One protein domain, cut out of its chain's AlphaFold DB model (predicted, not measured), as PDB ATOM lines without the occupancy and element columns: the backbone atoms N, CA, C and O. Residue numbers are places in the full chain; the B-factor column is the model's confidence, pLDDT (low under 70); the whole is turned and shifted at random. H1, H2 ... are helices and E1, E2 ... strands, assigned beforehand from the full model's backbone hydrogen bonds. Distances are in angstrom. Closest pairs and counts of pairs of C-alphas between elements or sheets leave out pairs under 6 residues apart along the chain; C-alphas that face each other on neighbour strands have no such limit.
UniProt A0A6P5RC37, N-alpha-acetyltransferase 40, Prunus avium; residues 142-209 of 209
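This is residues 142 to 209 of the 209 residues of the protein "N-alpha-acetyltransferase 40" of Prunus avium (UniProt A0A6P5RC37). A two-stranded antiparallel ribbon, E1 beside E2, runs through the middle, with H1 over one of its faces. H4 packs at the Thr 190 end of E2, the small helices H2 and H3 lie toward its other end, and the tail of residues 202 to 209 leads away from H4. The printed part has 68 residues with four named helices and two named strands, in the order E1 H1 H2 H3 E2 H4, class mixed. It is compact, with a radius of gyration of the C-alphas of 12.5 A, and flat, spanning 38 by 29 by 15 A.

Begin with E1, residues 142 to 148, and E2, residues 184 to 190, antiparallel at 161 degrees; N 145 and O 187 are 2.9 A apart, within hydrogen-bond range. Residues 165 to 166 pair antiparallel with 187 to 188 of E2. For H1, residues 152 to 161, look at Met 155: its C-alpha is 6.8 A from that of Val 147, the closest to E1. H4, residues 193 to 199, comes closest to E2 at the C-alphas of Lys 196 and Thr 190, 5.4 A. H2, residues 171 to 174, comes closest to E2 at the C-alphas of Pro 171 and Glu 185, 6.6 A. H2 and H3, residues 176 to 179, touch only at the corner by their link; their closest C-alphas, Ser 172 and Gly 179, are 4.1 A apart. H1 and H4 are apart. In H1 and H4 every O i to N i+4 pair is within hydrogen-bond range; H2 and H3 are too short for such a pair.

Find C-alpha 142 at (-1.935, -27.814, -32.521); from there E1 runs 19.7 A, as long as E2. H1 measures 12.6 A, H2 5.2 A and H3 5.0 A. H4 runs 10.0 A to C-alpha 199 at (-7.502, -32.935, -36.296).

The two C-alphas farthest apart, Ala 153 and Val 209, are 39.0 A apart. The printed part has no cut and no long link. Residues 202 to 209 of this model have pLDDT under 70.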
ATOM      1  N   ALA A 142      -1.922 -26.599 -33.333       96.19
ATOM      2  CA  ALA A 142      -1.935 -27.814 -32.521       96.19
ATOM      3  C   ALA A 142      -0.524 -28.295 -32.160       96.19
ATOM      4  O   ALA A 142       0.437 -28.010 -32.875       96.19
ATOM      5  N   VAL A 143      -0.428 -29.109 -31.106       97.00
ATOM      6  CA  VAL A 143       0.668 -30.077 -30.934       97.00
ATOM      7  C   VAL A 143       0.168 -31.442 -31.398       97.00
ATOM      8  O   VAL A 143      -0.904 -31.882 -30.984       97.00
ATOM      9  N   VAL A 144       0.948 -32.116 -32.242       97.38
ATOM     10  CA  VAL A 144       0.669 -33.469 -32.745       97.38
ATOM     11  C   VAL A 144       1.851 -34.368 -32.409       97.38
ATOM     12  O   VAL A 144       3.002 -33.948 -32.526       97.38
ATOM     13  N   LEU A 145       1.579 -35.597 -31.977       96.88
ATOM     14  CA  LEU A 145       2.607 -36.573 -31.631       96.88
ATOM     15  C   LEU A 145       2.178 -37.995 -31.981       96.88
ATOM     16  O   LEU A 145       0.994 -38.317 -31.986       96.88
ATOM     17  N   THR A 146       3.165 -38.849 -32.230       96.38
ATOM     18  CA  THR A 146       2.967 -40.285 -32.434       96.38
ATOM     19  C   THR A 146       3.366 -41.037 -31.174       96.38
ATOM     20  O   THR A 146       4.430 -40.786 -30.604       96.38
ATOM     21  N   VAL A 147       2.537 -41.980 -30.741       96.88
ATOM     22  CA  VAL A 147       2.773 -42.797 -29.548       96.88
ATOM     23  C   VAL A 147       2.583 -44.273 -29.877       96.88
ATOM     24  O   VAL A 147       1.610 -44.660 -30.518       96.88
ATOM     25  N   GLN A 148       3.525 -45.109 -29.440       95.94
ATOM     26  CA  GLN A 148       3.412 -46.562 -29.570       95.94
ATOM     27  C   GLN A 148       2.294 -47.078 -28.656       95.94
ATOM     28  O   GLN A 148       2.316 -46.805 -27.454       95.94
ATOM     29  N   LYS A 149       1.346 -47.852 -29.198       94.88
ATOM     30  CA  LYS A 149       0.215 -48.441 -28.454       94.88
ATOM     31  C   LYS A 149       0.704 -49.324 -27.307       94.88
ATOM     32  O   LYS A 149       0.126 -49.304 -26.224       94.88
ATOM     33  N   ALA A 150       1.808 -50.042 -27.525       95.50
ATOM     34  CA  ALA A 150       2.452 -50.873 -26.512       95.50
ATOM     35  C   ALA A 150       3.002 -50.059 -25.321       95.50
ATOM     36  O   ALA A 150       3.169 -50.594 -24.226       95.50
ATOM     37  N   ASN A 151       3.247 -48.753 -25.490       96.31
ATOM     38  CA  ASN A 151       3.682 -47.865 -24.415       96.31
ATOM     39  C   ASN A 151       2.480 -47.342 -23.611       96.31
ATOM     40  O   ASN A 151       2.115 -46.166 -23.685       96.31
ATOM     41  N   SER A 152       1.865 -48.220 -22.819       95.94
ATOM     42  CA  SER A 152       0.678 -47.898 -22.012       95.94
ATOM     43  C   SER A 152       0.905 -46.733 -21.037       95.94
ATOM     44  O   SER A 152       0.003 -45.920 -20.815       95.94
ATOM     45  N   ALA A 153       2.123 -46.589 -20.505       95.19
ATOM     46  CA  ALA A 153       2.502 -45.475 -19.640       95.19
ATOM     47  C   ALA A 153       2.443 -44.129 -20.382       95.19
ATOM     48  O   ALA A 153       1.845 -43.177 -19.870       95.19
ATOM     49  N   ALA A 154       3.008 -44.053 -21.593       96.12
ATOM     50  CA  ALA A 154       2.936 -42.862 -22.436       96.12
ATOM     51  C   ALA A 154       1.505 -42.596 -22.925       96.12
ATOM     52  O   ALA A 154       1.048 -41.456 -22.862       96.12
ATOM     53  N   MET A 155       0.767 -43.635 -23.328       97.50
ATOM     54  CA  MET A 155      -0.647 -43.527 -23.714       97.50
ATOM     55  C   MET A 155      -1.480 -42.883 -22.600       97.50
ATOM     56  O   MET A 155      -2.151 -41.877 -22.825       97.50
ATOM     57  N   ASN A 156      -1.384 -43.401 -21.372       97.50
ATOM     58  CA  ASN A 156      -2.088 -42.845 -20.215       97.50
ATOM     59  C   ASN A 156      -1.606 -41.427 -19.868       97.50
ATOM     60  O   ASN A 156      -2.400 -40.563 -19.491       97.50
ATOM     61  N   PHE A 157      -0.305 -41.160 -19.996       97.62
ATOM     62  CA  PHE A 157       0.238 -39.824 -19.789       97.62
ATOM     63  C   PHE A 157      -0.387 -38.806 -20.757       97.62
ATOM     64  O   PHE A 157      -0.911 -37.789 -20.301       97.62
ATOM     65  N   TYR A 158      -0.405 -39.084 -22.060       98.25
ATOM     66  CA  TYR A 158      -0.936 -38.143 -23.046       98.25
ATOM     67  C   TYR A 158      -2.462 -38.024 -22.989       98.25
ATOM     68  O   TYR A 158      -2.985 -36.913 -22.886       98.25
ATOM     69  N   LEU A 159      -3.181 -39.148 -22.987       97.88
ATOM     70  CA  LEU A 159      -4.645 -39.157 -23.048       97.88
ATOM     71  C   LEU A 159      -5.281 -38.685 -21.734       97.88
ATOM     72  O   LEU A 159      -6.111 -37.776 -21.718       97.88
ATOM     73  N   CYS A 160      -4.866 -39.259 -20.604       96.75
ATOM     74  CA  CYS A 160      -5.532 -39.009 -19.326       96.75
ATOM     75  C   CYS A 160      -4.957 -37.790 -18.600       96.75
ATOM     76  O   CYS A 160      -5.717 -36.969 -18.082       96.75
ATOM     77  N   LYS A 161      -3.622 -37.655 -18.541       96.62
ATOM     78  CA  LYS A 161      -2.978 -36.585 -17.755       96.62
ATOM     79  C   LYS A 161      -2.848 -35.279 -18.537       96.62
ATOM     80  O   LYS A 161      -3.134 -34.222 -17.978       96.62
ATOM     81  N   MET A 162      -2.418 -35.346 -19.797       97.75
ATOM     82  CA  MET A 162      -2.187 -34.160 -20.636       97.75
ATOM     83  C   MET A 162      -3.410 -33.727 -21.456       97.75
ATOM     84  O   MET A 162      -3.420 -32.603 -21.965       97.75
ATOM     85  N   ARG A 163      -4.449 -34.577 -21.520       97.56
ATOM     86  CA  ARG A 163      -5.715 -34.341 -22.237       97.56
ATOM     87  C   ARG A 163      -5.537 -34.184 -23.750       97.56
ATOM     88  O   ARG A 163      -6.193 -33.352 -24.367       97.56
ATOM     89  N   TYR A 164      -4.640 -34.974 -24.327       98.25
ATOM     90  CA  TYR A 164      -4.568 -35.158 -25.775       98.25
ATOM     91  C   TYR A 164      -5.704 -36.078 -26.220       98.25
ATOM     92  O   TYR A 164      -6.204 -36.888 -25.435       98.25
ATOM     93  N   VAL A 165      -6.072 -35.984 -27.491       97.44
ATOM     94  CA  VAL A 165      -7.084 -36.837 -28.118       97.44
ATOM     95  C   VAL A 165      -6.490 -37.577 -29.310       97.44
ATOM     96  O   VAL A 165      -5.533 -37.110 -29.928       97.44
ATOM     97  N   THR A 166      -7.045 -38.742 -29.644       96.69
ATOM     98  CA  THR A 166      -6.683 -39.457 -30.874       96.69
ATOM     99  C   THR A 166      -7.105 -38.636 -32.078       96.69
ATOM    100  O   THR A 166      -8.290 -38.350 -32.239       96.69
ATOM    101  N   SER A 167      -6.141 -38.279 -32.920       96.56
ATOM    102  CA  SER A 167      -6.398 -37.437 -34.077       96.56
ATOM    103  C   SER A 167      -7.147 -38.193 -35.173       96.56
ATOM    104  O   SER A 167      -6.938 -39.390 -35.363       96.56
ATOM    105  N   THR A 168      -7.969 -37.483 -35.940       95.19
ATOM    106  CA  THR A 168      -8.646 -37.963 -37.157       95.19
ATOM    107  C   THR A 168      -7.684 -38.558 -38.188       95.19
ATOM    108  O   THR A 168      -8.076 -39.448 -38.935       95.19
ATOM    109  N   ILE A 169      -6.419 -38.120 -38.202       93.50
ATOM    110  CA  ILE A 169      -5.370 -38.652 -39.089       93.50
ATOM    111  C   ILE A 169      -4.650 -39.884 -38.519       93.50
ATOM    112  O   ILE A 169      -3.738 -40.406 -39.158       93.50
ATOM    113  N   SER A 170      -5.014 -40.344 -37.319       94.56
ATOM    114  CA  SER A 170      -4.441 -41.562 -36.744       94.56
ATOM    115  C   SER A 170      -4.838 -42.789 -37.570       94.56
ATOM    116  O   SER A 170      -5.989 -42.854 -38.009       94.56
ATOM    117  N   PRO A 171      -3.963 -43.802 -37.747       93.06
ATOM    118  CA  PRO A 171      -4.304 -44.997 -38.516       93.06
ATOM    119  C   PRO A 171      -5.629 -45.645 -38.096       93.06
ATOM    120  O   PRO A 171      -6.418 -46.019 -38.957       93.06
ATOM    121  N   SER A 172      -5.915 -45.698 -36.791       91.12
ATOM    122  CA  SER A 172      -7.162 -46.250 -36.238       91.12
ATOM    123  C   SER A 172      -8.429 -45.461 -36.595       91.12
ATOM    124  O   SER A 172      -9.532 -45.990 -36.472       91.12
ATOM    125  N   ARG A 173      -8.287 -44.199 -37.016       89.56
ATOM    126  CA  ARG A 173      -9.381 -43.308 -37.425       89.56
ATOM    127  C   ARG A 173      -9.545 -43.225 -38.941       89.56
ATOM    128  O   ARG A 173     -10.651 -42.958 -39.393       89.56
ATOM    129  N   VAL A 174      -8.469 -43.435 -39.702       86.62
ATOM    130  CA  VAL A 174      -8.473 -43.328 -41.171       86.62
ATOM    131  C   VAL A 174      -9.005 -44.598 -41.830       86.62
ATOM    132  O   VAL A 174      -9.838 -44.512 -42.727       86.62
ATOM    133  N   ASP A 175      -8.535 -45.767 -41.398       80.12
ATOM    134  CA  ASP A 175      -8.955 -47.055 -41.950       80.12
ATOM    135  C   ASP A 175      -8.965 -48.102 -40.826       80.12
ATOM    136  O   ASP A 175      -7.895 -48.506 -40.372       80.12
ATOM    137  N   PRO A 176     -10.137 -48.560 -40.351       72.00
ATOM    138  CA  PRO A 176     -10.213 -49.543 -39.274       72.00
ATOM    139  C   PRO A 176      -9.538 -50.884 -39.593       72.00
ATOM    140  O   PRO A 176      -9.055 -51.538 -38.673       72.00
ATOM    141  N   LEU A 177      -9.472 -51.300 -40.862       74.25
ATOM    142  CA  LEU A 177      -8.871 -52.580 -41.256       74.25
ATOM    143  C   LEU A 177      -7.339 -52.506 -41.205       74.25
ATOM    144  O   LEU A 177      -6.699 -53.396 -40.652       74.25
ATOM    145  N   ILE A 178      -6.750 -51.417 -41.704       72.50
ATOM    146  CA  ILE A 178      -5.287 -51.208 -41.713       72.50
ATOM    147  C   ILE A 178      -4.792 -50.619 -40.378       72.50
ATOM    148  O   ILE A 178      -3.663 -50.851 -39.941       72.50
ATOM    149  N   GLY A 179      -5.633 -49.840 -39.706       72.38
ATOM    150  CA  GLY A 179      -5.319 -49.110 -38.483       72.38
ATOM    151  C   GLY A 179      -5.178 -49.990 -37.243       72.38
ATOM    152  O   GLY A 179      -4.433 -49.626 -36.326       72.38
ATOM    153  N   ILE A 180      -5.843 -51.151 -37.216       73.25
ATOM    154  CA  ILE A 180      -5.667 -52.157 -36.157       73.25
ATOM    155  C   ILE A 180      -4.248 -52.730 -36.195       73.25
ATOM    156  O   ILE A 180      -3.636 -52.889 -35.141       73.25
ATOM    157  N   GLU A 181      -3.698 -52.960 -37.388       81.88
ATOM    158  CA  GLU A 181      -2.360 -53.537 -37.561       81.88
ATOM    159  C   GLU A 181      -1.230 -52.563 -37.209       81.88
ATOM    160  O   GLU A 181      -0.119 -52.988 -36.895       81.88
ATOM    161  N   LYS A 182      -1.480 -51.246 -37.243       89.31
ATOM    162  CA  LYS A 182      -0.449 -50.266 -36.878       89.31
ATOM    163  C   LYS A 182      -0.171 -50.290 -35.379       89.31
ATOM    164  O   LYS A 182      -1.083 -50.174 -34.559       89.31
ATOM    165  N   SER A 183       1.111 -50.348 -35.028       92.81
ATOM    166  CA  SER A 183       1.623 -50.381 -33.654       92.81
ATOM    167  C   SER A 183       1.510 -49.046 -32.909       92.81
ATOM    168  O   SER A 183       1.690 -49.009 -31.694       92.81
ATOM    169  N   TYR A 184       1.135 -47.958 -33.590       95.00
ATOM    170  CA  TYR A 184       1.091 -46.606 -33.032       95.00
ATOM    171  C   TYR A 184      -0.252 -45.891 -33.240       95.00
ATOM    172  O   TYR A 184      -1.071 -46.273 -34.075       95.00
ATOM    173  N   GLU A 185      -0.441 -44.811 -32.486       96.25
ATOM    174  CA  GLU A 185      -1.517 -43.830 -32.625       96.25
ATOM    175  C   GLU A 185      -0.933 -42.434 -32.855       96.25
ATOM    176  O   GLU A 185       0.131 -42.102 -32.326       96.25
ATOM    177  N   ILE A 186      -1.650 -41.597 -33.603       97.06
ATOM    178  CA  ILE A 186      -1.379 -40.161 -33.702       97.06
ATOM    179  C   ILE A 186      -2.335 -39.432 -32.760       97.06
ATOM    180  O   ILE A 186      -3.556 -39.512 -32.902       97.06
ATOM    181  N   LEU A 187      -1.775 -38.714 -31.792       98.25
ATOM    182  CA  LEU A 187      -2.512 -37.889 -30.846       98.25
ATOM    183  C   LEU A 187      -2.310 -36.411 -31.160       98.25
ATOM    184  O   LEU A 187      -1.264 -36.006 -31.668       98.25
ATOM    185  N   CYS A 188      -3.292 -35.593 -30.807       98.00
ATOM    186  CA  CYS A 188      -3.207 -34.151 -30.953       98.00
ATOM    187  C   CYS A 188      -3.845 -33.413 -29.776       98.00
ATOM    188  O   CYS A 188      -4.626 -33.976 -29.004       98.00
ATOM    189  N   LYS A 189      -3.473 -32.142 -29.648       98.00
ATOM    190  CA  LYS A 189      -4.122 -31.158 -28.790       98.00
ATOM    191  C   LYS A 189      -4.170 -29.840 -29.543       98.00
ATOM    192  O   LYS A 189      -3.118 -29.303 -29.900       98.00
ATOM    193  N   THR A 190      -5.372 -29.364 -29.830       97.56
ATOM    194  CA  THR A 190      -5.578 -28.178 -30.664       97.56
ATOM    195  C   THR A 190      -5.768 -26.907 -29.839       97.56
ATOM    196  O   THR A 190      -6.219 -26.935 -28.693       97.56
ATOM    197  N   PHE A 191      -5.385 -25.776 -30.431       95.69
ATOM    198  CA  PHE A 191      -5.467 -24.436 -29.837       95.69
ATOM    199  C   PHE A 191      -6.228 -23.443 -30.722       95.69
ATOM    200  O   PHE A 191      -6.448 -22.305 -30.312       95.69
ATOM    201  N   SER A 192      -6.635 -23.855 -31.928       93.62
ATOM    202  CA  SER A 192      -7.486 -23.066 -32.821       93.62
ATOM    203  C   SER A 192      -8.674 -23.885 -33.321       93.62
ATOM    204  O   SER A 192      -8.606 -25.113 -33.419       93.62
ATOM    205  N   ASN A 193      -9.763 -23.195 -33.665       92.69
ATOM    206  CA  ASN A 193     -10.978 -23.830 -34.175       92.69
ATOM    207  C   ASN A 193     -10.721 -24.553 -35.503       92.69
ATOM    208  O   ASN A 193     -11.261 -25.630 -35.737       92.69
ATOM    209  N   GLU A 194      -9.864 -23.993 -36.358       91.50
ATOM    210  CA  GLU A 194      -9.496 -24.597 -37.638       91.50
ATOM    211  C   GLU A 194      -8.742 -25.909 -37.427       91.50
ATOM    212  O   GLU A 194      -9.051 -26.908 -38.070       91.50
ATOM    213  N   ALA A 195      -7.772 -25.924 -36.508       93.56
ATOM    214  CA  ALA A 195      -7.020 -27.131 -36.199       93.56
ATOM    215  C   ALA A 195      -7.917 -28.193 -35.559       93.56
ATOM    216  O   ALA A 195      -7.824 -29.360 -35.932       93.56
ATOM    217  N   LYS A 196      -8.821 -27.790 -34.660       94.88
ATOM    218  CA  LYS A 196      -9.807 -28.682 -34.042       94.88
ATOM    219  C   LYS A 196     -10.702 -29.362 -35.077       94.88
ATOM    220  O   LYS A 196     -10.807 -30.587 -35.079       94.88
ATOM    221  N   ALA A 197     -11.256 -28.583 -36.005       93.44
ATOM    222  CA  ALA A 197     -12.112 -29.084 -37.078       93.44
ATOM    223  C   ALA A 197     -11.395 -30.070 -38.020       93.44
ATOM    224  O   ALA A 197     -12.040 -30.885 -38.668       93.44
ATOM    225  N   ILE A 198     -10.064 -29.982 -38.129       91.62
ATOM    226  CA  ILE A 198      -9.261 -30.861 -38.990       91.62
ATOM    227  C   ILE A 198      -8.788 -32.102 -38.231       91.62
ATOM    228  O   ILE A 198      -8.839 -33.205 -38.770       91.62
ATOM    229  N   LEU A 199      -8.274 -31.921 -37.013       95.25
ATOM    230  CA  LEU A 199      -7.502 -32.935 -36.296       95.25
ATOM    231  C   LEU A 199      -8.304 -33.687 -35.234       95.25
ATOM    232  O   LEU A 199      -7.907 -34.803 -34.911       95.25
ATOM    233  N   GLU A 200      -9.383 -33.118 -34.693       93.62
ATOM    234  CA  GLU A 200     -10.164 -33.724 -33.600       93.62
ATOM    235  C   GLU A 200     -11.571 -34.153 -34.036       93.62
ATOM    236  O   GLU A 200     -12.080 -35.167 -33.558       93.62
ATOM    237  N   GLU A 201     -12.200 -33.409 -34.947       88.50
ATOM    238  CA  GLU A 201     -13.583 -33.639 -35.373       88.50
ATOM    239  C   GLU A 201     -13.636 -34.453 -36.682       88.50
ATOM    240  O   GLU A 201     -13.090 -34.024 -37.700       88.50
ATOM    241  N   PRO A 202     -14.277 -35.637 -36.703       67.38
ATOM    242  CA  PRO A 202     -14.460 -36.403 -37.931       67.38
ATOM    243  C   PRO A 202     -15.325 -35.634 -38.939       67.38
ATOM    244  O   PRO A 202     -16.337 -35.036 -38.573       67.38
ATOM    245  N   LEU A 203     -14.989 -35.739 -40.228       57.75
ATOM    246  CA  LEU A 203     -15.729 -35.136 -41.350       57.75
ATOM    247  C   LEU A 203     -17.221 -35.544 -41.436       57.75
ATOM    248  O   LEU A 203     -17.967 -34.936 -42.200       57.75
ATOM    249  N   GLU A 204     -17.682 -36.525 -40.655       52.94
ATOM    250  CA  GLU A 204     -19.051 -37.059 -40.717       52.94
ATOM    251  C   GLU A 204     -20.101 -36.301 -39.879       52.94
ATOM    252  O   GLU A 204     -21.289 -36.590 -39.996       52.94
ATOM    253  N   LEU A 205     -19.728 -35.284 -39.094       47.53
ATOM    254  CA  LEU A 205     -20.693 -34.477 -38.318       47.53
ATOM    255  C   LEU A 205     -21.104 -33.150 -38.978       47.53
ATOM    256  O   LEU A 205     -21.908 -32.408 -38.422       47.53
ATOM    257  N   VAL A 206     -20.626 -32.857 -40.193       43.84
ATOM    258  CA  VAL A 206     -20.960 -31.608 -40.916       43.84
ATOM    259  C   VAL A 206     -22.222 -31.749 -41.794       43.84
ATOM    260  O   VAL A 206     -22.643 -30.791 -42.435       43.84
ATOM    261  N   HIS A 207     -22.869 -32.922 -41.807       40.84
ATOM    262  CA  HIS A 207     -24.077 -33.180 -42.607       40.84
ATOM    263  C   HIS A 207     -25.328 -33.577 -41.808       40.84
ATOM    264  O   HIS A 207     -26.322 -33.975 -42.412       40.84
ATOM    265  N   SER A 208     -25.319 -33.405 -40.485       35.72
ATOM    266  CA  SER A 208     -26.450 -33.791 -39.631       35.72
ATOM    267  C   SER A 208     -26.876 -32.680 -38.670       35.72
ATOM    268  O   SER A 208     -26.942 -32.931 -37.472       35.72
ATOM    269  N   VAL A 209     -27.159 -31.475 -39.185       35.62
ATOM    270  CA  VAL A 209     -28.167 -30.533 -38.641       35.62
ATOM    271  C   VAL A 209     -28.752 -29.724 -39.793       35.62
ATOM    272  O   VAL A 209     -27.949 -29.165 -40.575       35.62
TER     273      VAL A 209